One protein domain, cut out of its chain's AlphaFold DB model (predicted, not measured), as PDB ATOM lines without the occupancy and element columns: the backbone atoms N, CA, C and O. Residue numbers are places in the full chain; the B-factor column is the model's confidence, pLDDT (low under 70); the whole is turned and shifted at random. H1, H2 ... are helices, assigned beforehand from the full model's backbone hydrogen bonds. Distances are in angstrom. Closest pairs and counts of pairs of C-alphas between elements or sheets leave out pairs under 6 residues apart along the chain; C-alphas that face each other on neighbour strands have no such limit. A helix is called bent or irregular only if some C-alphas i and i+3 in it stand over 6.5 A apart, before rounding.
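What this domain is: This is residues 2 to 183 of the 319 residues of an uncharacterized protein of Rhodospirillaceae bacterium (UniProt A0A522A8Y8). One very long helix, H7, makes the long axis; five of the other helices pack on its first part in two groups, H5 and H6 nearest its beginning and H1, H2 and H3 farther along, while H4 packs on H5 and H6. The rest of H7, residues 152 to 183, sticks out as a bare arm. The printed part has 182 residues with seven named helices, H1 to H7 in order along the chain, and no named strand; the class is all helix. The whole is extended, with a radius of gyration of the C-alphas of 27.1 A and spans of 104 by 28 by 27 A.

How they stand to each other: H7, residues 120 to 183, touches H6, residues 99 to 112, with its residues 122 to 131 alone, at a steep tilt of 53 degrees, opposite ways; the closest C-alphas, of Ala 105 and Ala 126, are 4.7 A apart. H5, residues 83 to 95, touches H7 at a shallow tilt of 3 degrees, the same way, closest at the C-alphas of Val 90 and Pro 120, 6.3 A. H4, residues 61 to 72, touches H6 at a shallow tilt of 8 degrees, the same way, closest at the C-alphas of Val 71 and Ala 106, 4.9 A. H4 also touches H5, at a steep tilt of 55 degrees, opposite ways, closest at the C-alphas of Ala 64 and Ala 95, 5.1 A. H4 and H7 are only just apart, at 8.5 A. H3, residues 42 to 54, touches residues 134 to 148 of H7 at a shallow tilt of 27 degrees, opposite ways, closest at the C-alphas of Leu 52 and Leu 138, 6.2 A. H1, residues 9 to 22, touches H7 about perpendicular, at 74 degrees, with residues 16 to 20 alone; the closest C-alphas, of Ala 20 and Arg 137, are 5.3 A apart. H2, residues 26 to 32, touches H7 at a steep tilt of 48 degrees, the same way, closest at the C-alphas of Ile 29 and Val 140, 6.4 A. The helix packing is part aligned and part crossed: 3 of 8 touching pairs are at a shallow tilt. Every O i to N i+4 pair is within hydrogen-bond range in H1, H3, H4, H5 and H6; H7 has 58 of 60, and H2 has 0 of 3, with 3 of 4 O i to N i+3 pairs.

Where its parts are: H7 runs 89.7 A from C-alpha 120 at (193.838, 289.757, 263.318) to C-alpha 183 at (141.538, 250.596, 324.709). It has a kink of 65 degrees near residue 177 and is irregular, with C-alphas 179 and 182 9.5 A apart. H2 is only just irregular, with C-alphas 27 and 30 6.9 A apart. H1 begins at C-alpha 9, (185.551, 259.662, 282.280), and measures 20.8 A; H6 measures 20.1 A.

The domain as a whole: The C-alphas of Ser 78 and Asp 182 are the two farthest apart, at 104.5 A. Without residues 152 to 183, which stand free, the body spans 64 by 27 by 20 A. The printed part has no cut and no long link. Mean pLDDT of the printed part is 86.8; residues 2 to 7, 9, 173 and 175 to 183 are under 70.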
ATOM      1  N   ASN A   2     170.588 251.341 293.224       34.97
ATOM      2  CA  ASN A   2     171.056 251.683 291.879       34.97
ATOM      3  C   ASN A   2     172.569 251.498 291.840       34.97
ATOM      4  O   ASN A   2     173.305 252.279 292.441       34.97
ATOM      5  N   ALA A   3     173.016 250.462 291.134       38.03
ATOM      6  CA  ALA A   3     174.373 250.385 290.632       38.03
ATOM      7  C   ALA A   3     174.566 251.554 289.655       38.03
ATOM      8  O   ALA A   3     174.315 251.430 288.460       38.03
ATOM      9  N   LEU A   4     174.953 252.722 290.177       43.78
ATOM     10  CA  LEU A   4     175.553 253.777 289.372       43.78
ATOM     11  C   LEU A   4     176.899 253.224 288.919       43.78
ATOM     12  O   LEU A   4     177.920 253.400 289.583       43.78
ATOM     13  N   ALA A   5     176.845 252.454 287.831       49.91
ATOM     14  CA  ALA A   5     178.000 252.001 287.092       49.91
ATOM     15  C   ALA A   5     178.934 253.199 286.945       49.91
ATOM     16  O   ALA A   5     178.499 254.286 286.556       49.91
ATOM     17  N   GLN A   6     180.189 253.013 287.341       57.28
ATOM     18  CA  GLN A   6     181.238 253.988 287.116       57.28
ATOM     19  C   GLN A   6     181.208 254.339 285.628       57.28
ATOM     20  O   GLN A   6     181.585 253.537 284.781       57.28
ATOM     21  N   VAL A   7     180.666 255.507 285.297       60.19
ATOM     22  CA  VAL A   7     180.727 256.003 283.932       60.19
ATOM     23  C   VAL A   7     182.181 256.381 283.723       60.19
ATOM     24  O   VAL A   7     182.689 257.262 284.420       60.19
ATOM     25  N   ASP A   8     182.859 255.700 282.804       72.75
ATOM     26  CA  ASP A   8     184.244 256.032 282.495       72.75
ATOM     27  C   ASP A   8     184.342 257.522 282.123       72.75
ATOM     28  O   ASP A   8     183.475 258.033 281.397       72.75
ATOM     29  N   PRO A   9     185.397 258.238 282.559       68.94
ATOM     30  CA  PRO A   9     185.551 259.662 282.280       68.94
ATOM     31  C   PRO A   9     185.305 260.047 280.806       68.94
ATOM     32  O   PRO A   9     184.571 261.007 280.574       68.94
ATOM     33  N   PRO A  10     185.788 259.307 279.784       74.88
ATOM     34  CA  PRO A  10     185.515 259.624 278.379       74.88
ATOM     35  C   PRO A  10     184.025 259.660 278.009       74.88
ATOM     36  O   PRO A  10     183.623 260.418 277.125       74.88
ATOM     37  N   THR A  11     183.193 258.857 278.669       77.62
ATOM     38  CA  THR A  11     181.746 258.823 278.433       77.62
ATOM     39  C   THR A  11     181.063 260.039 279.059       77.62
ATOM     40  O   THR A  11     180.208 260.648 278.414       77.62
ATOM     41  N   ALA A  12     181.505 260.466 280.247       77.44
ATOM     42  CA  ALA A  12     181.053 261.708 280.880       77.44
ATOM     43  C   ALA A  12     181.392 262.944 280.022       77.44
ATOM     44  O   ALA A  12     180.537 263.800 279.794       77.44
ATOM     45  N   TRP A  13     182.602 262.985 279.454       81.44
ATOM     46  CA  TRP A  13     183.017 264.024 278.505       81.44
ATOM     47  C   TRP A  13     182.102 264.091 277.277       81.44
ATOM     48  O   TRP A  13     181.604 265.161 276.931       81.44
ATOM     49  N   LYS A  14     181.805 262.939 276.660       85.19
ATOM     50  CA  LYS A  14     180.905 262.869 275.497       85.19
ATOM     51  C   LYS A  14     179.484 263.337 275.814       85.19
ATOM     52  O   LYS A  14     178.832 263.892 274.933       85.19
ATOM     53  N   ALA A  15     178.981 263.088 277.023       83.62
ATOM     54  CA  ALA A  15     177.652 263.539 277.427       83.62
ATOM     55  C   ALA A  15     177.589 265.073 277.542       83.62
ATOM     56  O   ALA A  15     176.687 265.688 276.970       83.62
ATOM     57  N   ILE A  16     178.592 265.693 278.176       86.38
ATOM     58  CA  ILE A  16     178.715 267.158 278.247       86.38
ATOM     59  C   ILE A  16     178.874 267.763 276.852       86.38
ATOM     60  O   ILE A  16     178.220 268.755 276.543       86.38
ATOM     61  N   ASP A  17     179.684 267.150 275.986       84.50
ATOM     62  CA  ASP A  17     179.854 267.605 274.605       84.50
ATOM     63  C   ASP A  17     178.531 267.628 273.833       84.50
ATOM     64  O   ASP A  17     178.211 268.631 273.197       84.50
ATOM     65  N   ARG A  18     177.737 266.552 273.909       85.50
ATOM     66  CA  ARG A  18     176.434 266.485 273.227       85.50
ATOM     67  C   ARG A  18     175.476 267.563 273.722       85.50
ATOM     68  O   ARG A  18     174.824 268.207 272.905       85.50
ATOM     69  N   LEU A  19     175.410 267.778 275.037       83.44
ATOM     70  CA  LEU A  19     174.556 268.811 275.627       83.44
ATOM     71  C   LEU A  19     175.025 270.220 275.242       83.44
ATOM     72  O   LEU A  19     174.223 271.047 274.819       83.44
ATOM     73  N   ALA A  20     176.330 270.483 275.291       84.00
ATOM     74  CA  ALA A  20     176.891 271.770 274.890       84.00
ATOM     75  C   ALA A  20     176.699 272.070 273.391       84.00
ATOM     76  O   ALA A  20     176.678 273.236 273.006       84.00
ATOM     77  N   MET A  21     176.549 271.047 272.540       85.12
ATOM     78  CA  MET A  21     176.254 271.223 271.113       85.12
ATOM     79  C   MET A  21     174.811 271.656 270.831       85.12
ATOM     80  O   MET A  21     174.585 272.343 269.837       85.12
ATOM     81  N   VAL A  22     173.844 271.252 271.662       84.81
ATOM     82  CA  VAL A  22     172.421 271.603 271.473       84.81
ATOM     83  C   VAL A  22     172.023 272.896 272.187       84.81
ATOM     84  O   VAL A  22     170.996 273.489 271.867       84.81
ATOM     85  N   VAL A  23     172.845 273.358 273.130       83.75
ATOM     86  CA  VAL A  23     172.639 274.602 273.877       83.75
ATOM     87  C   VAL A  23     173.270 275.772 273.117       83.75
ATOM     88  O   VAL A  23     174.491 275.841 272.970       83.75
ATOM     89  N   ALA A  24     172.464 276.746 272.684       79.62
ATOM     90  CA  ALA A  24     172.987 277.921 271.982       79.62
ATOM     91  C   ALA A  24     173.523 279.000 272.945       79.62
ATOM     92  O   ALA A  24     174.380 279.815 272.572       79.62
ATOM     93  N   SER A  25     173.028 279.021 274.187       82.94
ATOM     94  CA  SER A  25     173.339 280.033 275.204       82.94
ATOM     95  C   SER A  25     173.287 279.456 276.625       82.94
ATOM     96  O   SER A  25     172.432 278.610 276.887       82.94
ATOM     97  N   PRO A  26     174.101 279.956 277.581       80.25
ATOM     98  CA  PRO A  26     174.021 279.546 278.984       80.25
ATOM     99  C   PRO A  26     172.616 279.651 279.597       80.25
ATOM    100  O   PRO A  26     172.244 278.832 280.429       80.25
ATOM    101  N   MET A  27     171.804 280.615 279.147       81.75
ATOM    102  CA  MET A  27     170.428 280.792 279.633       81.75
ATOM    103  C   MET A  27     169.493 279.630 279.268       81.75
ATOM    104  O   MET A  27     168.464 279.451 279.912       81.75
ATOM    105  N   GLU A  28     169.823 278.847 278.240       85.75
ATOM    106  CA  GLU A  28     169.007 277.708 277.809       85.75
ATOM    107  C   GLU A  28     169.353 276.417 278.552       85.75
ATOM    108  O   GLU A  28     168.599 275.452 278.453       85.75
ATOM    109  N   ILE A  29     170.454 276.385 279.314       86.62
ATOM    110  CA  ILE A  29     170.937 275.171 279.987       86.62
ATOM    111  C   ILE A  29     169.875 274.596 280.929       86.62
ATOM    112  O   ILE A  29     169.690 273.383 280.959       86.62
ATOM    113  N   SER A  30     169.112 275.444 281.622       84.81
ATOM    114  CA  SER A  30     168.038 275.020 282.534       84.81
ATOM    115  C   SER A  30     166.887 274.274 281.849       84.81
ATOM    116  O   SER A  30     166.128 273.580 282.518       84.81
ATOM    117  N   ARG A  31     166.743 274.383 280.521       83.69
ATOM    118  CA  ARG A  31     165.768 273.585 279.756       83.69
ATOM    119  C   ARG A  31     166.226 272.141 279.558       83.69
ATOM    120  O   ARG A  31     165.390 271.273 279.330       83.69
ATOM    121  N   TYR A  32     167.534 271.902 279.608       84.19
ATOM    122  CA  TYR A  32     168.153 270.602 279.340       84.19
ATOM    123  C   TYR A  32     168.678 269.921 280.609       84.19
ATOM    124  O   TYR A  32     168.752 268.696 280.662       84.19
ATOM    125  N   VAL A  33     169.024 270.705 281.630       87.12
ATOM    126  CA  VAL A  33     169.442 270.237 282.953       87.12
ATOM    127  C   VAL A  33     168.358 270.630 283.953       87.12
ATOM    128  O   VAL A  33     168.189 271.811 284.251       87.12
ATOM    129  N   GLY A  34     167.606 269.645 284.442       84.94
ATOM    130  CA  GLY A  34     166.431 269.864 285.284       84.94
ATOM    131  C   GLY A  34     166.066 268.644 286.138       84.94
ATOM    132  O   GLY A  34     166.843 267.691 286.215       84.94
ATOM    133  N   PRO A  35     164.878 268.629 286.769       82.50
ATOM    134  CA  PRO A  35     164.487 267.583 287.720       82.50
ATOM    135  C   PRO A  35     164.513 266.164 287.146       82.50
ATOM    136  O   PRO A  35     164.919 265.232 287.839       82.50
ATOM    137  N   ASP A  36     164.168 266.027 285.866       83.19
ATOM    138  CA  ASP A  36     164.059 264.737 285.181       83.19
ATOM    139  C   ASP A  36     165.277 264.413 284.302       83.19
ATOM    140  O   ASP A  36     165.332 263.353 283.680       83.19
ATOM    141  N   SER A  37     166.277 265.303 284.229       84.00
ATOM    142  CA  SER A  37     167.443 265.067 283.373       84.00
ATOM    143  C   SER A  37     168.326 263.947 283.923       84.00
ATOM    144  O   SER A  37     168.562 263.860 285.134       84.00
ATOM    145  N   GLU A  38     168.871 263.125 283.029       86.62
ATOM    146  CA  GLU A  38     169.902 262.149 283.374       86.62
ATOM    147  C   GLU A  38     171.214 262.882 283.686       86.62
ATOM    148  O   GLU A  38     171.757 263.605 282.848       86.62
ATOM    149  N   LEU A  39     171.704 262.737 284.920       87.81
ATOM    150  CA  LEU A  39     172.902 263.432 285.381       87.81
ATOM    151  C   LEU A  39     174.111 262.499 285.390       87.81
ATOM    152  O   LEU A  39     174.035 261.376 285.888       87.81
ATOM    153  N   ILE A  40     175.259 263.010 284.942       89.12
ATOM    154  CA  ILE A  40     176.561 262.378 285.190       89.12
ATOM    155  C   ILE A  40     176.743 262.259 286.707       89.12
ATOM    156  O   ILE A  40     176.478 263.244 287.399       89.12
ATOM    157  N   PRO A  41     177.199 261.120 287.253       90.00
ATOM    158  CA  PRO A  41     177.334 260.991 288.697       90.00
ATOM    159  C   PRO A  41     178.328 262.016 289.274       90.00
ATOM    160  O   PRO A  41     179.343 262.341 288.654       90.00
ATOM    161  N   ALA A  42     178.024 262.535 290.468       89.38
ATOM    162  CA  ALA A  42     178.723 263.680 291.056       89.38
ATOM    163  C   ALA A  42     180.264 263.533 291.149       89.38
ATOM    164  O   ALA A  42     180.955 264.488 290.793       89.38
ATOM    165  N   PRO A  43     180.841 262.371 291.537       88.62
ATOM    166  CA  PRO A  43     182.299 262.217 291.597       88.62
ATOM    167  C   PRO A  43     182.976 262.390 290.230       88.62
ATOM    168  O   PRO A  43     183.995 263.067 290.114       88.62
ATOM    169  N   GLN A  44     182.395 261.812 289.178       87.88
ATOM    170  CA  GLN A  44     182.893 261.938 287.809       87.88
ATOM    171  C   GLN A  44     182.732 263.369 287.296       87.88
ATOM    172  O   GLN A  44     183.633 263.891 286.642       87.88
ATOM    173  N   LEU A  45     181.607 264.014 287.609       91.12
ATOM    174  CA  LEU A  45     181.343 265.388 287.202       91.12
ATOM    175  C   LEU A  45     182.376 266.363 287.786       91.12
ATOM    176  O   LEU A  45     182.895 267.198 287.049       91.12
ATOM    177  N   ALA A  46     182.751 266.202 289.059       90.62
ATOM    178  CA  ALA A  46     183.781 267.021 289.701       90.62
ATOM    179  C   ALA A  46     185.144 266.921 288.987       90.62
ATOM    180  O   ALA A  46     185.815 267.934 288.774       90.62
ATOM    181  N   ILE A  47     185.530 265.715 288.546       90.81
ATOM    182  CA  ILE A  47     186.753 265.497 287.752       90.81
ATOM    183  C   ILE A  47     186.663 266.243 286.416       90.81
ATOM    184  O   ILE A  47     187.624 266.894 286.002       90.81
ATOM    185  N   VAL A  48     185.513 266.170 285.738       90.31
ATOM    186  CA  VAL A  48     185.316 266.862 284.457       90.31
ATOM    187  C   VAL A  48     185.359 268.380 284.633       90.31
ATOM    188  O   VAL A  48     186.056 269.039 283.867       90.31
ATOM    189  N   ILE A  49     184.694 268.938 285.648       93.12
ATOM    190  CA  ILE A  49     184.724 270.381 285.949       93.12
ATOM    191  C   ILE A  49     186.154 270.838 286.239       93.12
ATOM    192  O   ILE A  49     186.608 271.830 285.669       93.12
ATOM    193  N   SER A  50     186.882 270.109 287.089       93.19
ATOM    194  CA  SER A  50     188.271 270.432 287.425       93.19
ATOM    195  C   SER A  50     189.148 270.480 286.173       93.19
ATOM    196  O   SER A  50     189.838 271.474 285.937       93.19
ATOM    197  N   LYS A  51     189.046 269.462 285.313       91.31
ATOM    198  CA  LYS A  51     189.807 269.405 284.065       91.31
ATOM    199  C   LYS A  51     189.376 270.481 283.064       91.31
ATOM    200  O   LYS A  51     190.236 271.112 282.467       91.31
ATOM    201  N   LEU A  52     188.079 270.765 282.928       91.56
ATOM    202  CA  LEU A  52     187.590 271.876 282.102       91.56
ATOM    203  C   LEU A  52     188.137 273.224 282.584       91.56
ATOM    204  O   LEU A  52     188.531 274.038 281.759       91.56
ATOM    205  N   ARG A  53     188.200 273.465 283.899       94.00
ATOM    206  CA  ARG A  53     188.784 274.692 284.471       94.00
ATOM    207  C   ARG A  53     190.295 274.773 284.253       94.00
ATOM    208  O   ARG A  53     190.807 275.855 283.974       94.00
ATOM    209  N   GLN A  54     191.006 273.652 284.340       91.75
ATOM    210  CA  GLN A  54     192.431 273.588 284.010       91.75
ATOM    211  C   GLN A  54     192.670 273.880 282.521       91.75
ATOM    212  O   GLN A  54     193.528 274.687 282.177       91.75
ATOM    213  N   ASP A  55     191.843 273.313 281.644       89.38
ATOM    214  CA  ASP A  55     191.875 273.525 280.194       89.38
ATOM    215  C   ASP A  55     191.471 274.959 279.777       89.38
ATOM    216  O   ASP A  55     191.465 275.278 278.583       89.38
ATOM    217  N   MET A  56     191.097 275.816 280.732       92.94
ATOM    218  CA  MET A  56     190.748 277.227 280.535       92.94
ATOM    219  C   MET A  56     191.874 278.190 280.936       92.94
ATOM    220  O   MET A  56     191.696 279.400 280.804       92.94
ATOM    221  N   GLN A  57     193.019 277.680 281.396       94.12
ATOM    222  CA  GLN A  57     194.186 278.515 281.677       94.12
ATOM    223  C   GLN A  57     194.794 279.071 280.380       94.12
ATOM    224  O   GLN A  57     194.829 278.343 279.384       94.12
ATOM    225  N   PRO A  58     195.267 280.333 280.374       95.62
ATOM    226  CA  PRO A  58     195.951 280.914 279.223       95.62
ATOM    227  C   PRO A  58     197.175 280.095 278.802       95.62
ATOM    228  O   PRO A  58     197.838 279.480 279.638       95.62
ATOM    229  N   ALA A  59     197.466 280.093 277.503       94.00
ATOM    230  CA  ALA A  59     198.670 279.480 276.966       94.00
ATOM    231  C   ALA A  59     199.921 280.218 277.459       94.00
ATOM    232  O   ALA A  59     199.931 281.437 277.634       94.00
ATOM    233  N   THR A  60     201.016 279.484 277.620       95.94
ATOM    234  CA  THR A  60     202.331 280.106 277.776       95.94
ATOM    235  C   THR A  60     202.738 280.823 276.485       95.94
ATOM    236  O   THR A  60     202.274 280.495 275.389       95.94
ATOM    237  N   THR A  61     203.651 281.791 276.583       95.56
ATOM    238  CA  THR A  61     204.179 282.509 275.410       95.56
ATOM    239  C   THR A  61     204.804 281.560 274.381       95.56
ATOM    240  O   THR A  61     204.681 281.789 273.179       95.56
ATOM    241  N   GLU A  62     205.441 280.475 274.835       96.62
ATOM    242  CA  GLU A  62     206.022 279.448 273.966       96.62
ATOM    243  C   GLU A  62     204.939 278.688 273.184       96.62
ATOM    244  O   GLU A  62     204.984 278.630 271.955       96.62
ATOM    245  N   GLU A  63     203.907 278.192 273.871       96.75
ATOM    246  CA  GLU A  63     202.771 277.495 273.250       96.75
ATOM    247  C   GLU A  63     201.987 278.397 272.284       96.75
ATOM    248  O   GLU A  63     201.564 277.966 271.201       96.75
ATOM    249  N   ALA A  64     201.808 279.668 272.653       96.06
ATOM    250  CA  ALA A  64     201.189 280.674 271.800       96.06
ATOM    251  C   ALA A  64     202.037 280.948 270.550       96.06
ATOM    252  O   ALA A  64     201.499 281.049 269.443       96.06
ATOM    253  N   GLY A  65     203.364 281.001 270.699       96.38
ATOM    254  CA  GLY A  65     204.311 281.139 269.595       96.38
ATOM    255  C   GLY A  65     204.236 279.973 268.609       96.38
ATOM    256  O   GLY A  65     204.116 280.198 267.402       96.38
ATOM    257  N   GLU A  66     204.226 278.733 269.100       96.81
ATOM    258  CA  GLU A  66     204.062 277.543 268.254       96.81
ATOM    259  C   GLU A  66     202.714 277.536 267.529       96.81
ATOM    260  O   GLU A  66     202.640 277.321 266.318       96.81
ATOM    261  N   THR A  67     201.634 277.870 268.232       96.06
ATOM    262  CA  THR A  67     200.305 277.960 267.616       96.06
ATOM    263  C   THR A  67     200.246 279.057 266.550       96.06
ATOM    264  O   THR A  67     199.673 278.844 265.482       96.06
ATOM    265  N   THR A  68     200.884 280.204 266.785       96.44
ATOM    266  CA  THR A  68     200.982 281.302 265.811       96.44
ATOM    267  C   THR A  68     201.680 280.849 264.532       96.44
ATOM    268  O   THR A  68     201.198 281.127 263.432       96.44
ATOM    269  N   LYS A  69     202.777 280.088 264.650       95.38
ATOM    270  CA  LYS A  69     203.455 279.494 263.488       95.38
ATOM    271  C   LYS A  69     202.512 278.575 262.716       95.38
ATOM    272  O   LYS A  69     202.450 278.668 261.494       95.38
ATOM    273  N   VAL A  70     201.736 277.740 263.412       95.44
ATOM    274  CA  VAL A  70     200.740 276.863 262.777       95.44
ATOM    275  C   VAL A  70     199.679 277.675 262.034       95.44
ATOM    276  O   VAL A  70     199.365 277.335 260.896       95.44
ATOM    277  N   VAL A  71     199.158 278.762 262.616       94.94
ATOM    278  CA  VAL A  71     198.169 279.637 261.957       94.94
ATOM    279  C   VAL A  71     198.690 280.137 260.608       94.94
ATOM    280  O   VAL A  71     197.972 280.032 259.614       94.94
ATOM    281  N   PHE A  72     199.935 280.614 260.551       94.81
ATOM    282  CA  PHE A  72     200.513 281.187 259.334       94.81
ATOM    283  C   PHE A  72     201.166 280.176 258.381       94.81
ATOM    284  O   PHE A  72     201.389 280.522 257.226       94.81
ATOM    285  N   ALA A  73     201.432 278.938 258.812       93.75
ATOM    286  CA  ALA A  73     202.172 277.940 258.031       93.75
ATOM    287  C   ALA A  73     201.676 277.726 256.580       93.75
ATOM    288  O   ALA A  73     202.521 277.561 255.700       93.75
ATOM    289  N   PRO A  74     200.361 277.750 256.275       92.50
ATOM    290  CA  PRO A  74     199.884 277.573 254.901       92.50
ATOM    291  C   PRO A  74     200.042 278.806 254.002       92.50
ATOM    292  O   PRO A  74     199.790 278.714 252.801       92.50
ATOM    293  N   PHE A  75     200.399 279.968 254.557       90.62
ATOM    294  CA  PHE A  75     200.342 281.243 253.853       90.62
ATOM    295  C   PHE A  75     201.748 281.778 253.551       90.62
ATOM    296  O   PHE A  75     202.609 281.814 254.431       90.62
ATOM    297  N   PRO A  76     202.009 282.250 252.319       89.31
ATOM    298  CA  PRO A  76     203.299 282.836 251.981       89.31
ATOM    299  C   PRO A  76     203.477 284.184 252.692       89.31
ATOM    300  O   PRO A  76     202.844 285.180 252.334       89.31
ATOM    301  N   MET A  77     204.380 284.228 253.674       87.06
ATOM    302  CA  MET A  77     204.644 285.422 254.492       87.06
ATOM    303  C   MET A  77     205.157 286.619 253.682       87.06
ATOM    304  O   MET A  77     204.973 287.756 254.099       87.06
ATOM    305  N   SER A  78     205.722 286.390 252.492       85.50
ATOM    306  CA  SER A  78     206.148 287.452 251.568       85.50
ATOM    307  C   SER A  78     205.003 288.336 251.059       85.50
ATOM    308  O   SER A  78     205.264 289.398 250.502       85.50
ATOM    309  N   ARG A  79     203.743 287.914 251.228       84.94
ATOM    310  CA  ARG A  79     202.557 288.703 250.856       84.94
ATOM    311  C   ARG A  79     202.097 289.672 251.950       84.94
ATOM    312  O   ARG A  79     201.142 290.410 251.729       84.94
ATOM    313  N   LEU A  80     202.725 289.648 253.124       87.56
ATOM    314  CA  LEU A  80     202.435 290.573 254.216       87.56
ATOM    315  C   LEU A  80     203.366 291.786 254.142       87.56
ATOM    316  O   LEU A  80     204.562 291.634 253.912       87.56
ATOM    317  N   ASN A  81     202.824 292.979 254.403       88.38
ATOM    318  CA  ASN A  81     203.609 294.219 254.434       88.38
ATOM    319  C   ASN A  81     204.647 294.222 255.570       88.38
ATOM    320  O   ASN A  81     205.779 294.646 255.365       88.38
ATOM    321  N   ASP A  82     204.261 293.741 256.757       92.88
ATOM    322  CA  ASP A  82     205.150 293.544 257.908       92.88
ATOM    323  C   ASP A  82     204.824 292.193 258.575       92.88
ATOM    324  O   ASP A  82     203.926 292.105 259.424       92.88
ATOM    325  N   PRO A  83     205.508 291.110 258.164       91.12
ATOM    326  CA  PRO A  83     205.270 289.779 258.709       91.12
ATOM    327  C   PRO A  83     205.587 289.685 260.208       91.12
ATOM    328  O   PRO A  83     204.907 288.958 260.930       91.12
ATOM    329  N   GLY A  84     206.592 290.427 260.688       93.44
ATOM    330  CA  GLY A  84     207.023 290.395 262.086       93.44
ATOM    331  C   GLY A  84     205.979 291.008 263.014       93.44
ATOM    332  O   GLY A  84     205.610 290.401 264.022       93.44
ATOM    333  N   LEU A  85     205.441 292.171 262.641       93.94
ATOM    334  CA  LEU A  85     204.349 292.805 263.377       93.94
ATOM    335  C   LEU A  85     203.082 291.941 263.366       93.94
ATOM    336  O   LEU A  85     202.454 291.776 264.411       93.94
ATOM    337  N   ALA A  86     202.725 291.359 262.215       92.00
ATOM    338  CA  ALA A  86     201.553 290.494 262.096       92.00
ATOM    339  C   ALA A  86     201.652 289.255 263.002       92.00
ATOM    340  O   ALA A  86     200.699 288.937 263.715       92.00
ATOM    341  N   MET A  87     202.813 288.589 263.024       93.50
ATOM    342  CA  MET A  87     203.053 287.449 263.911       93.50
ATOM    343  C   MET A  87     202.996 287.848 265.384       93.50
ATOM    344  O   MET A  87     202.388 287.127 266.167       93.50
ATOM    345  N   ARG A  88     203.578 288.993 265.765       95.94
ATOM    346  CA  ARG A  88     203.547 289.465 267.157       95.94
ATOM    347  C   ARG A  88     202.123 289.742 267.634       95.94
ATOM    348  O   ARG A  88     201.746 289.249 268.684       95.94
ATOM    349  N   ILE A  89     201.319 290.448 266.834       96.06
ATOM    350  CA  ILE A  89     199.913 290.732 267.171       96.06
ATOM    351  C   ILE A  89     199.136 289.429 267.385       96.06
ATOM    352  O   ILE A  89     198.408 289.296 268.363       96.06
ATOM    353  N   VAL A  90     199.294 288.455 266.486       96.06
ATOM    354  CA  VAL A  90     198.598 287.167 266.604       96.06
ATOM    355  C   VAL A  90     199.094 286.353 267.798       96.06
ATOM    356  O   VAL A  90     198.279 285.719 268.460       96.06
ATOM    357  N   LEU A  91     200.393 286.390 268.097       96.94
ATOM    358  CA  LEU A  91     200.959 285.748 269.281       96.94
ATOM    359  C   LEU A  91     200.357 286.327 270.556       96.94
ATOM    360  O   LEU A  91     199.853 285.556 271.372       96.94
ATOM    361  N   ASP A  92     200.365 287.655 270.695       96.81
ATOM    362  CA  ASP A  92     199.816 288.348 271.863       96.81
ATOM    363  C   ASP A  92     198.334 287.985 272.043       96.81
ATOM    364  O   ASP A  92     197.909 287.622 273.136       96.81
ATOM    365  N   MET A  93     197.571 287.959 270.944       96.62
ATOM    366  CA  MET A  93     196.172 287.532 270.967       96.62
ATOM    367  C   MET A  93     195.997 286.072 271.385       96.62
ATOM    368  O   MET A  93     195.101 285.777 272.160       96.62
ATOM    369  N   ILE A  94     196.796 285.136 270.863       96.06
ATOM    370  CA  ILE A  94     196.662 283.708 271.193       96.06
ATOM    371  C   ILE A  94     197.070 283.437 272.644       96.06
ATOM    372  O   ILE A  94     196.459 282.578 273.279       96.06
ATOM    373  N   ALA A  95     198.054 284.165 273.175       96.62
ATOM    374  CA  ALA A  95     198.532 284.012 274.548       96.62
ATOM    375  C   ALA A  95     197.447 284.300 275.602       96.62
ATOM    376  O   ALA A  95     197.501 283.756 276.701       96.62
ATOM    377  N   GLU A  96     196.421 285.089 275.266       96.44
ATOM    378  CA  GLU A  96     195.269 285.339 276.145       96.44
ATOM    379  C   GLU A  96     194.307 284.143 276.253       96.44
ATOM    380  O   GLU A  96     193.448 284.105 277.138       96.44
ATOM    381  N   TYR A  97     194.435 283.146 275.372       96.62
ATOM    382  CA  TYR A  97     193.540 281.995 275.302       96.62
ATOM    383  C   TYR A  97     194.265 280.693 275.652       96.62
ATOM    384  O   TYR A  97     195.479 280.584 275.505       96.62
ATOM    385  N   PRO A  98     193.526 279.649 276.065       96.31
ATOM    386  CA  PRO A  98     194.119 278.338 276.289       96.31
ATOM    387  C   PRO A  98     194.740 277.746 275.024       96.31
ATOM    388  O   PRO A  98     194.167 277.847 273.937       96.31
ATOM    389  N   VAL A  99     195.844 277.008 275.167       94.00
ATOM    390  CA  VAL A  99     196.575 276.389 274.039       94.00
ATOM    391  C   VAL A  99     195.666 275.564 273.121       94.00
ATOM    392  O   VAL A  99     195.691 275.688 271.895       94.00
ATOM    393  N   GLY A 100     194.759 274.779 273.704       92.12
ATOM    394  CA  GLY A 100     193.813 273.985 272.927       92.12
ATOM    395  C   GLY A 100     192.762 274.817 272.172       92.12
ATOM    396  O   GLY A 100     192.267 274.348 271.148       92.12
ATOM    397  N   VAL A 101     192.432 276.032 272.635       95.56
ATOM    398  CA  VAL A 101     191.597 277.001 271.895       95.56
ATOM    399  C   VAL A 101     192.375 277.541 270.701       95.56
ATOM    400  O   VAL A 101     191.839 277.565 269.596       95.56
ATOM    401  N   GLY A 102     193.649 277.883 270.899       95.12
ATOM    402  CA  GLY A 102     194.543 278.315 269.828       95.12
ATOM    403  C   GLY A 102     194.668 277.280 268.704       95.12
ATOM    404  O   GLY A 102     194.475 277.606 267.532       95.12
ATOM    405  N   HIS A 103     194.900 276.008 269.037       95.06
ATOM    406  CA  HIS A 103     194.961 274.931 268.040       95.06
ATOM    407  C   HIS A 103     193.640 274.717 267.289       95.06
ATOM    408  O   HIS A 103     193.640 274.448 266.087       95.06
ATOM    409  N   GLU A 104     192.506 274.807 267.984       94.88
ATOM    410  CA  GLU A 104     191.189 274.675 267.362       94.88
ATOM    411  C   GLU A 104     190.895 275.852 266.422       94.88
ATOM    412  O   GLU A 104     190.435 275.636 265.298       94.88
ATOM    413  N   ALA A 105     191.236 277.072 266.843       95.62
ATOM    414  CA  ALA A 105     191.139 278.274 266.028       95.62
ATOM    415  C   ALA A 105     192.023 278.181 264.777       95.62
ATOM    416  O   ALA A 105     191.542 278.450 263.680       95.62
ATOM    417  N   ALA A 106     193.269 277.712 264.904       95.38
ATOM    418  CA  ALA A 106     194.170 277.520 263.768       95.38
ATOM    419  C   ALA A 106     193.574 276.576 262.708       95.38
ATOM    420  O   ALA A 106     193.542 276.910 261.523       95.38
ATOM    421  N   ARG A 107     193.011 275.434 263.132       94.81
ATOM    422  CA  ARG A 107     192.334 274.493 262.218       94.81
ATOM    423  C   ARG A 107     191.122 275.116 261.534       94.81
ATOM    424  O   ARG A 107     190.870 274.826 260.367       94.81
ATOM    425  N   ASP A 108     190.344 275.913 262.255       94.06
ATOM    426  CA  ASP A 108     189.166 276.578 261.702       94.06
ATOM    427  C   ASP A 108     189.558 277.649 260.674       94.06
ATOM    428  O   ASP A 108     189.004 277.684 259.576       94.06
ATOM    429  N   ILE A 109     190.595 278.436 260.970       94.88
ATOM    430  CA  ILE A 109     191.175 279.408 260.040       94.88
ATOM    431  C   ILE A 109     191.643 278.712 258.763       94.88
ATOM    432  O   ILE A 109     191.265 279.138 257.679       94.88
ATOM    433  N   HIS A 110     192.387 277.606 258.863       93.06
ATOM    434  CA  HIS A 110     192.861 276.859 257.687       93.06
ATOM    435  C   HIS A 110     191.728 276.282 256.832       93.06
ATOM    436  O   HIS A 110     191.899 276.061 255.634       93.06
ATOM    437  N   ARG A 111     190.557 276.024 257.424       91.62
ATOM    438  CA  ARG A 111     189.377 275.562 256.678       91.62
ATOM    439  C   ARG A 111     188.679 276.701 255.941       91.62
ATOM    440  O   ARG A 111     188.205 276.482 254.826       91.62
ATOM    441  N   GLN A 112     188.590 277.870 256.574       90.81
ATOM    442  CA  GLN A 112     187.798 279.012 256.106       90.81
ATOM    443  C   GLN A 112     188.587 279.959 255.197       90.81
ATOM    444  O   GLN A 112     188.040 280.495 254.238       90.81
ATOM    445  N   VAL A 113     189.872 280.147 255.481       87.19
ATOM    446  CA  VAL A 113     190.753 281.087 254.796       87.19
ATOM    447  C   VAL A 113     191.759 280.285 253.977       87.19
ATOM    448  O   VAL A 113     192.584 279.566 254.533       87.19
ATOM    449  N   ARG A 114     191.672 280.373 252.643       80.81
ATOM    450  CA  ARG A 114     192.500 279.556 251.731       80.81
ATOM    451  C   ARG A 114     193.521 280.340 250.915       80.81
ATOM    452  O   ARG A 114     194.531 279.774 250.521       80.81
ATOM    453  N   GLU A 115     193.257 281.613 250.635       82.38
ATOM    454  CA  GLU A 115     193.996 282.357 249.602       82.38
ATOM    455  C   GLU A 115     194.897 283.466 250.164       82.38
ATOM    456  O   GLU A 115     195.990 283.715 249.645       82.38
ATOM    457  N   PHE A 116     194.473 284.094 251.263       86.44
ATOM    458  CA  PHE A 116     195.168 285.212 251.898       86.44
ATOM    459  C   PHE A 116     195.507 284.885 253.347       86.44
ATOM    460  O   PHE A 116     194.769 284.163 254.006       86.44
ATOM    461  N   ALA A 117     196.611 285.433 253.852       89.50
ATOM    462  CA  ALA A 117     196.955 285.284 255.259       89.50
ATOM    463  C   ALA A 117     195.841 285.870 256.154       89.50
ATOM    464  O   ALA A 117     195.292 286.932 255.836       89.50
ATOM    465  N   PRO A 118     195.487 285.204 257.267       92.25
ATOM    466  CA  PRO A 118     194.425 285.666 258.146       92.25
ATOM    467  C   PRO A 118     194.833 286.973 258.828       92.25
ATOM    468  O   PRO A 118     195.854 287.051 259.507       92.25
ATOM    469  N   GLY A 119     194.011 288.010 258.672       91.69
ATOM    470  CA  GLY A 119     194.140 289.223 259.484       91.69
ATOM    471  C   GLY A 119     193.760 288.982 260.958       91.69
ATOM    472  O   GLY A 119     193.042 288.017 261.243       91.69
ATOM    473  N   PRO A 120     194.134 289.888 261.885       92.56
ATOM    474  CA  PRO A 120     193.838 289.757 263.318       92.56
ATOM    475  C   PRO A 120     192.355 289.499 263.620       92.56
ATOM    476  O   PRO A 120     192.027 288.638 264.429       92.56
ATOM    477  N   GLY A 121     191.437 290.155 262.902       92.94
ATOM    478  CA  GLY A 121     189.995 289.936 263.074       92.94
ATOM    479  C   GLY A 121     189.548 288.488 262.822       92.94
ATOM    480  O   GLY A 121     188.708 287.979 263.561       92.94
ATOM    481  N   HIS A 122     190.139 287.797 261.839       94.56
ATOM    482  CA  HIS A 122     189.835 286.385 261.568       94.56
ATOM    483  C   HIS A 122     190.319 285.489 262.708       94.56
ATOM    484  O   HIS A 122     189.607 284.576 263.128       94.56
ATOM    485  N   VAL A 123     191.515 285.778 263.227       95.81
ATOM    486  CA  VAL A 123     192.094 285.046 264.356       95.81
ATOM    487  C   VAL A 123     191.235 285.233 265.604       95.81
ATOM    488  O   VAL A 123     190.824 284.243 266.206       95.81
ATOM    489  N   PHE A 124     190.879 286.477 265.941       96.44
ATOM    490  CA  PHE A 124     190.023 286.792 267.088       96.44
ATOM    491  C   PHE A 124     188.681 286.058 267.020       96.44
ATOM    492  O   PHE A 124     188.272 285.401 267.973       96.44
ATOM    493  N   GLN A 125     188.003 286.112 265.870       96.50
ATOM    494  CA  GLN A 125     186.713 285.445 265.693       96.50
ATOM    495  C   GLN A 125     186.815 283.921 265.822       96.50
ATOM    496  O   GLN A 125     185.901 283.286 266.355       96.50
ATOM    497  N   ALA A 126     187.899 283.311 265.337       95.81
ATOM    498  CA  ALA A 126     188.124 281.877 265.488       95.81
ATOM    499  C   ALA A 126     188.401 281.495 266.955       95.81
ATOM    500  O   ALA A 126     187.821 280.522 267.447       95.81
ATOM    501  N   LEU A 127     189.211 282.292 267.662       96.19
ATOM    502  CA  LEU A 127     189.496 282.132 269.092       96.19
ATOM    503  C   LEU A 127     188.220 282.245 269.932       96.19
ATOM    504  O   LEU A 127     187.903 281.324 270.684       96.19
ATOM    505  N   GLU A 128     187.424 283.300 269.744       96.25
ATOM    506  CA  GLU A 128     186.164 283.499 270.469       96.25
ATOM    507  C   GLU A 128     185.161 282.370 270.217       96.25
ATOM    508  O   GLU A 128     184.517 281.881 271.149       96.25
ATOM    509  N   ARG A 129     185.046 281.882 268.974       93.12
ATOM    510  CA  ARG A 129     184.170 280.742 268.658       93.12
ATOM    511  C   ARG A 129     184.603 279.466 269.379       93.12
ATOM    512  O   ARG A 129     183.748 278.756 269.912       93.12
ATOM    513  N   ALA A 130     185.900 279.165 269.404       93.50
ATOM    514  CA  ALA A 130     186.433 278.003 270.113       93.50
ATOM    515  C   ALA A 130     186.302 278.155 271.642       93.50
ATOM    516  O   ALA A 130     185.862 277.226 272.326       93.50
ATOM    517  N   MET A 131     186.571 279.348 272.177       94.31
ATOM    518  CA  MET A 131     186.438 279.653 273.602       94.31
ATOM    519  C   MET A 131     184.983 279.575 274.075       94.31
ATOM    520  O   MET A 131     184.697 278.990 275.121       94.31
ATOM    521  N   ARG A 132     184.032 280.083 273.281       92.12
ATOM    522  CA  ARG A 132     182.595 279.991 273.576       92.12
ATOM    523  C   ARG A 132     182.140 278.543 273.751       92.12
ATOM    524  O   ARG A 132     181.399 278.264 274.690       92.12
ATOM    525  N   ARG A 133     182.609 277.614 272.908       89.00
ATOM    526  CA  ARG A 133     182.297 276.178 273.051       89.00
ATOM    527  C   ARG A 133     182.797 275.613 274.381       89.00
ATOM    528  O   ARG A 133     182.064 274.888 275.046       89.00
ATOM    529  N   ARG A 134     184.017 275.964 274.801       91.38
ATOM    530  CA  ARG A 134     184.560 275.528 276.101       91.38
ATOM    531  C   ARG A 134     183.793 276.118 277.280       91.38
ATOM    532  O   ARG A 134     183.424 275.374 278.183       91.38
ATOM    533  N   ARG A 135     183.486 277.419 277.233       93.50
ATOM    534  CA  ARG A 135     182.658 278.094 278.246       93.50
ATOM    535  C   ARG A 135     181.288 277.427 278.389       93.50
ATOM    536  O   ARG A 135     180.842 277.212 279.507       93.50
ATOM    537  N   LEU A 136     180.652 277.046 277.278       91.75
ATOM    538  CA  LEU A 136     179.374 276.324 277.302       91.75
ATOM    539  C   LEU A 136     179.491 274.942 277.952       91.75
ATOM    540  O   LEU A 136     178.656 274.602 278.781       91.75
ATOM    541  N   ARG A 137     180.533 274.163 277.635       92.06
ATOM    542  CA  ARG A 137     180.778 272.863 278.289       92.06
ATOM    543  C   ARG A 137     180.927 273.002 279.800       92.06
ATOM    544  O   ARG A 137     180.331 272.225 280.538       92.06
ATOM    545  N   LEU A 138     181.698 273.997 280.247       94.00
ATOM    546  CA  LEU A 138     181.873 274.277 281.670       94.00
ATOM    547  C   LEU A 138     180.546 274.683 282.319       94.00
ATOM    548  O   LEU A 138     180.173 274.096 283.325       94.00
ATOM    549  N   ALA A 139     179.796 275.595 281.696       93.69
ATOM    550  CA  ALA A 139     178.498 276.031 282.205       93.69
ATOM    551  C   ALA A 139     177.484 274.877 282.310       93.69
ATOM    552  O   ALA A 139     176.729 274.806 283.276       93.69
ATOM    553  N   VAL A 140     177.472 273.949 281.344       93.06
ATOM    554  CA  VAL A 140     176.633 272.739 281.407       93.06
ATOM    555  C   VAL A 140     177.055 271.858 282.579       93.06
ATOM    556  O   VAL A 140     176.201 271.423 283.347       93.06
ATOM    557  N   ALA A 141     178.356 271.615 282.742       94.00
ATOM    558  CA  ALA A 141     178.863 270.790 283.832       94.00
ATOM    559  C   ALA A 141     178.538 271.396 285.213       94.00
ATOM    560  O   ALA A 141     178.063 270.685 286.095       94.00
ATOM    561  N   GLU A 142     178.709 272.709 285.378       94.44
ATOM    562  CA  GLU A 142     178.362 273.436 286.608       94.44
ATOM    563  C   GLU A 142     176.849 273.426 286.877       94.44
ATOM    564  O   GLU A 142     176.422 273.247 288.015       94.44
ATOM    565  N   ALA A 143     176.008 273.527 285.843       93.62
ATOM    566  CA  ALA A 143     174.560 273.399 286.012       93.62
ATOM    567  C   ALA A 143     174.143 271.993 286.476       93.62
ATOM    568  O   ALA A 143     173.249 271.858 287.311       93.62
ATOM    569  N   MET A 144     174.801 270.942 285.973       93.50
ATOM    570  CA  MET A 144     174.565 269.571 286.441       93.50
ATOM    571  C   MET A 144     174.987 269.396 287.905       93.50
ATOM    572  O   MET A 144     174.326 268.671 288.647       93.50
ATOM    573  N   GLU A 145     176.057 270.069 288.340       95.31
ATOM    574  CA  GLU A 145     176.505 270.068 289.736       95.31
ATOM    575  C   GLU A 145     175.481 270.760 290.645       95.31
ATOM    576  O   GLU A 145     175.080 270.192 291.661       95.31
ATOM    577  N   LEU A 146     174.979 271.931 290.246       93.69
ATOM    578  CA  LEU A 146     173.916 272.633 290.974       93.69
ATOM    579  C   LEU A 146     172.641 271.790 291.097       93.69
ATOM    580  O   LEU A 146     172.008 271.766 292.152       93.69
ATOM    581  N   GLU A 147     172.280 271.060 290.046       93.69
ATOM    582  CA  GLU A 147     171.126 270.167 290.066       93.69
ATOM    583  C   GLU A 147     171.341 268.965 291.007       93.69
ATOM    584  O   GLU A 147     170.413 268.569 291.717       93.69
ATOM    585  N   HIS A 148     172.563 268.420 291.103       93.88
ATOM    586  CA  HIS A 148     172.893 267.423 292.136       93.88
ATOM    587  C   HIS A 148     172.701 267.978 293.544       93.88
ATOM    588  O   HIS A 148     172.084 267.310 294.376       93.88
ATOM    589  N   VAL A 149     173.186 269.195 293.800       94.06
ATOM    590  CA  VAL A 149     173.017 269.873 295.094       94.06
ATOM    591  C   VAL A 149     171.532 270.049 295.409       94.06
ATOM    592  O   VAL A 149     171.083 269.636 296.480       94.06
ATOM    593  N   ARG A 150     170.739 270.548 294.455       93.38
ATOM    594  CA  ARG A 150     169.287 270.717 294.613       93.38
ATOM    595  C   ARG A 150     168.596 269.395 294.958       93.38
ATOM    596  O   ARG A 150     167.840 269.334 295.926       93.38
ATOM    597  N   ARG A 151     168.881 268.316 294.217       91.56
ATOM    598  CA  ARG A 151     168.293 266.985 294.469       91.56
ATOM    599  C   ARG A 151     168.717 266.402 295.815       91.56
ATOM    600  O   ARG A 151     167.939 265.664 296.420       91.56
ATOM    601  N   ALA A 152     169.938 266.674 296.270       92.19
ATOM    602  CA  ALA A 152     170.408 266.241 297.582       92.19
ATOM    603  C   ALA A 152     169.696 267.007 298.710       92.19
ATOM    604  O   ALA A 152     169.224 266.392 299.665       92.19
ATOM    605  N   GLU A 153     169.545 268.326 298.574       93.25
ATOM    606  CA  GLU A 153     168.801 269.150 299.531       93.25
ATOM    607  C   GLU A 153     167.324 268.766 299.609       93.25
ATOM    608  O   GLU A 153     166.763 268.697 300.701       93.25
ATOM    609  N   GLU A 154     166.682 268.488 298.475       90.50
ATOM    610  CA  GLU A 154     165.282 268.064 298.447       90.50
ATOM    611  C   GLU A 154     165.067 266.722 299.132       90.50
ATOM    612  O   GLU A 154     164.119 266.586 299.905       90.50
ATOM    613  N   ARG A 155     165.971 265.758 298.913       90.00
ATOM    614  CA  ARG A 155     165.941 264.481 299.635       90.00
ATOM    615  C   ARG A 155     166.120 264.687 301.130       90.00
ATOM    616  O   ARG A 155     165.296 264.196 301.892       90.00
ATOM    617  N   ARG A 156     167.107 265.487 301.541       92.25
ATOM    618  CA  ARG A 156     167.336 265.788 302.960       92.25
ATOM    619  C   ARG A 156     166.112 266.443 303.602       92.25
ATOM    620  O   ARG A 156     165.659 266.000 304.647       92.25
ATOM    621  N   ARG A 157     165.510 267.442 302.948       88.00
ATOM    622  CA  ARG A 157     164.275 268.090 303.428       88.00
ATOM    623  C   ARG A 157     163.099 267.114 303.491       88.00
ATOM    624  O   ARG A 157     162.263 267.234 304.380       88.00
ATOM    625  N   ALA A 158     162.991 266.181 302.546       86.81
ATOM    626  CA  ALA A 158     161.951 265.158 302.569       86.81
ATOM    627  C   ALA A 158     162.153 264.170 303.730       86.81
ATOM    628  O   ALA A 158     161.188 263.847 304.418       86.81
ATOM    629  N   GLU A 159     163.393 263.752 303.989       88.62
ATOM    630  CA  GLU A 159     163.766 262.904 305.126       88.62
ATOM    631  C   GLU A 159     163.513 263.610 306.465       88.62
ATOM    632  O   GLU A 159     162.873 263.035 307.340       88.62
ATOM    633  N   GLU A 160     163.923 264.875 306.603       88.12
ATOM    634  CA  GLU A 160     163.647 265.708 307.781       88.12
ATOM    635  C   GLU A 160     162.132 265.812 308.040       88.12
ATOM    636  O   GLU A 160     161.670 265.585 309.156       88.12
ATOM    637  N   ARG A 161     161.326 266.080 307.000       84.44
ATOM    638  CA  ARG A 161     159.855 266.114 307.119       84.44
ATOM    639  C   ARG A 161     159.270 264.760 307.511       84.44
ATOM    640  O   ARG A 161     158.332 264.723 308.302       84.44
ATOM    641  N   ALA A 162     159.797 263.665 306.966       82.31
ATOM    642  CA  ALA A 162     159.348 262.321 307.309       82.31
ATOM    643  C   ALA A 162     159.666 261.979 308.773       82.31
ATOM    644  O   ALA A 162     158.810 261.435 309.464       82.31
ATOM    645  N   GLN A 163     160.850 262.354 309.268       87.00
ATOM    646  CA  GLN A 163     161.243 262.168 310.668       87.00
ATOM    647  C   GLN A 163     160.375 262.991 311.625       87.00
ATOM    648  O   GLN A 163     159.918 262.460 312.634       87.00
ATOM    649  N   VAL A 164     160.098 264.259 311.300       84.88
ATOM    650  CA  VAL A 164     159.196 265.107 312.100       84.88
ATOM    651  C   VAL A 164     157.787 264.513 312.128       84.88
ATOM    652  O   VAL A 164     157.217 264.360 313.204       84.88
ATOM    653  N   ALA A 165     157.253 264.102 310.975       76.56
ATOM    654  CA  ALA A 165     155.939 263.469 310.901       76.56
ATOM    655  C   ALA A 165     155.876 262.149 311.691       76.56
ATOM    656  O   ALA A 165     154.843 261.822 312.271       76.56
ATOM    657  N   GLU A 166     156.963 261.378 311.728       80.62
ATOM    658  CA  GLU A 166     157.044 260.156 312.530       80.62
ATOM    659  C   GLU A 166     157.099 260.448 314.033       80.62
ATOM    660  O   GLU A 166     156.399 259.803 314.816       80.62
ATOM    661  N   ALA A 167     157.867 261.460 314.440       83.62
ATOM    662  CA  ALA A 167     157.935 261.906 315.827       83.62
ATOM    663  C   ALA A 167     156.585 262.453 316.318       83.62
ATOM    664  O   ALA A 167     156.151 262.119 317.419       83.62
ATOM    665  N   GLU A 168     155.886 263.239 315.495       75.69
ATOM    666  CA  GLU A 168     154.537 263.732 315.789       75.69
ATOM    667  C   GLU A 168     153.523 262.588 315.899       75.69
ATOM    668  O   GLU A 168     152.737 262.561 316.849       75.69
ATOM    669  N   ARG A 169     153.566 261.611 314.978       71.44
ATOM    670  CA  ARG A 169     152.711 260.413 315.035       71.44
ATOM    671  C   ARG A 169     152.966 259.587 316.293       71.44
ATOM    672  O   ARG A 169     152.015 259.236 316.987       71.44
ATOM    673  N   SER A 170     154.231 259.351 316.628       73.19
ATOM    674  CA  SER A 170     154.629 258.627 317.840       73.19
ATOM    675  C   SER A 170     154.192 259.361 319.113       73.19
ATOM    676  O   SER A 170     153.649 258.750 320.033       73.19
ATOM    677  N   ALA A 171     154.361 260.686 319.161       75.50
ATOM    678  CA  ALA A 171     153.931 261.507 320.291       75.50
ATOM    679  C   ALA A 171     152.402 261.536 320.446       75.50
ATOM    680  O   ALA A 171     151.894 261.528 321.570       75.50
ATOM    681  N   LEU A 172     151.661 261.562 319.334       70.31
ATOM    682  CA  LEU A 172     150.203 261.486 319.343       70.31
ATOM    683  C   LEU A 172     149.723 260.123 319.856       70.31
ATOM    684  O   LEU A 172     148.849 260.088 320.720       70.31
ATOM    685  N   ALA A 173     150.319 259.027 319.386       67.06
ATOM    686  CA  ALA A 173     149.997 257.681 319.854       67.06
ATOM    687  C   ALA A 173     150.264 257.521 321.359       67.06
ATOM    688  O   ALA A 173     149.399 257.044 322.088       67.06
ATOM    689  N   ALA A 174     151.403 258.017 321.858       73.62
ATOM    690  CA  ALA A 174     151.710 258.000 323.290       73.62
ATOM    691  C   ALA A 174     150.688 258.802 324.121       73.62
ATOM    692  O   ALA A 174     150.248 258.349 325.180       73.62
ATOM    693  N   LYS A 175     150.258 259.976 323.632       65.69
ATOM    694  CA  LYS A 175     149.204 260.773 324.285       65.69
ATOM    695  C   LYS A 175     147.861 260.050 324.299       65.69
ATOM    696  O   LYS A 175     147.188 260.069 325.322       65.69
ATOM    697  N   LEU A 176     147.474 259.418 323.192       57.00
ATOM    698  CA  LEU A 176     146.221 258.667 323.107       57.00
ATOM    699  C   LEU A 176     146.226 257.457 324.034       57.00
ATOM    700  O   LEU A 176     145.258 257.269 324.759       57.00
ATOM    701  N   HIS A 177     147.332 256.715 324.098       63.41
ATOM    702  CA  HIS A 177     147.480 255.614 325.047       63.41
ATOM    703  C   HIS A 177     147.389 256.091 326.504       63.41
ATOM    704  O   HIS A 177     146.709 255.476 327.318       63.41
ATOM    705  N   THR A 178     147.965 257.257 326.820       69.75
ATOM    706  CA  THR A 178     147.831 257.871 328.155       69.75
ATOM    707  C   THR A 178     146.382 258.265 328.485       69.75
ATOM    708  O   THR A 178     145.972 258.175 329.638       69.75
ATOM    709  N   LEU A 179     145.612 258.733 327.495       57.25
ATOM    710  CA  LEU A 179     144.240 259.222 327.688       57.25
ATOM    711  C   LEU A 179     143.182 258.113 327.678       57.25
ATOM    712  O   LEU A 179     142.152 258.264 328.329       57.25
ATOM    713  N   LEU A 180     143.414 257.041 326.920       60.72
ATOM    714  CA  LEU A 180     142.433 255.987 326.645       60.72
ATOM    715  C   LEU A 180     142.787 254.643 327.308       60.72
ATOM    716  O   LEU A 180     141.959 253.739 327.304       60.72
ATOM    717  N   GLY A 181     143.978 254.504 327.901       64.44
ATOM    718  CA  GLY A 181     144.419 253.256 328.528       64.44
ATOM    719  C   GLY A 181     144.637 252.134 327.507       64.44
ATOM    720  O   GLY A 181     145.090 252.388 326.388       64.44
ATOM    721  N   ASP A 182     144.317 250.897 327.894       66.81
ATOM    722  CA  ASP A 182     144.491 249.697 327.057       66.81
ATOM    723  C   ASP A 182     143.533 249.642 325.850       66.81
ATOM    724  O   ASP A 182     143.784 248.891 324.911       66.81
ATOM    725  N   ASP A 183     142.491 250.481 325.825       55.47
ATOM    726  CA  ASP A 183     141.538 250.596 324.709       55.47
ATOM    727  C   ASP A 183     142.009 251.579 323.614       55.47
ATOM    728  O   ASP A 183     141.269 251.908 322.681       55.47
TER     729      ASP A 183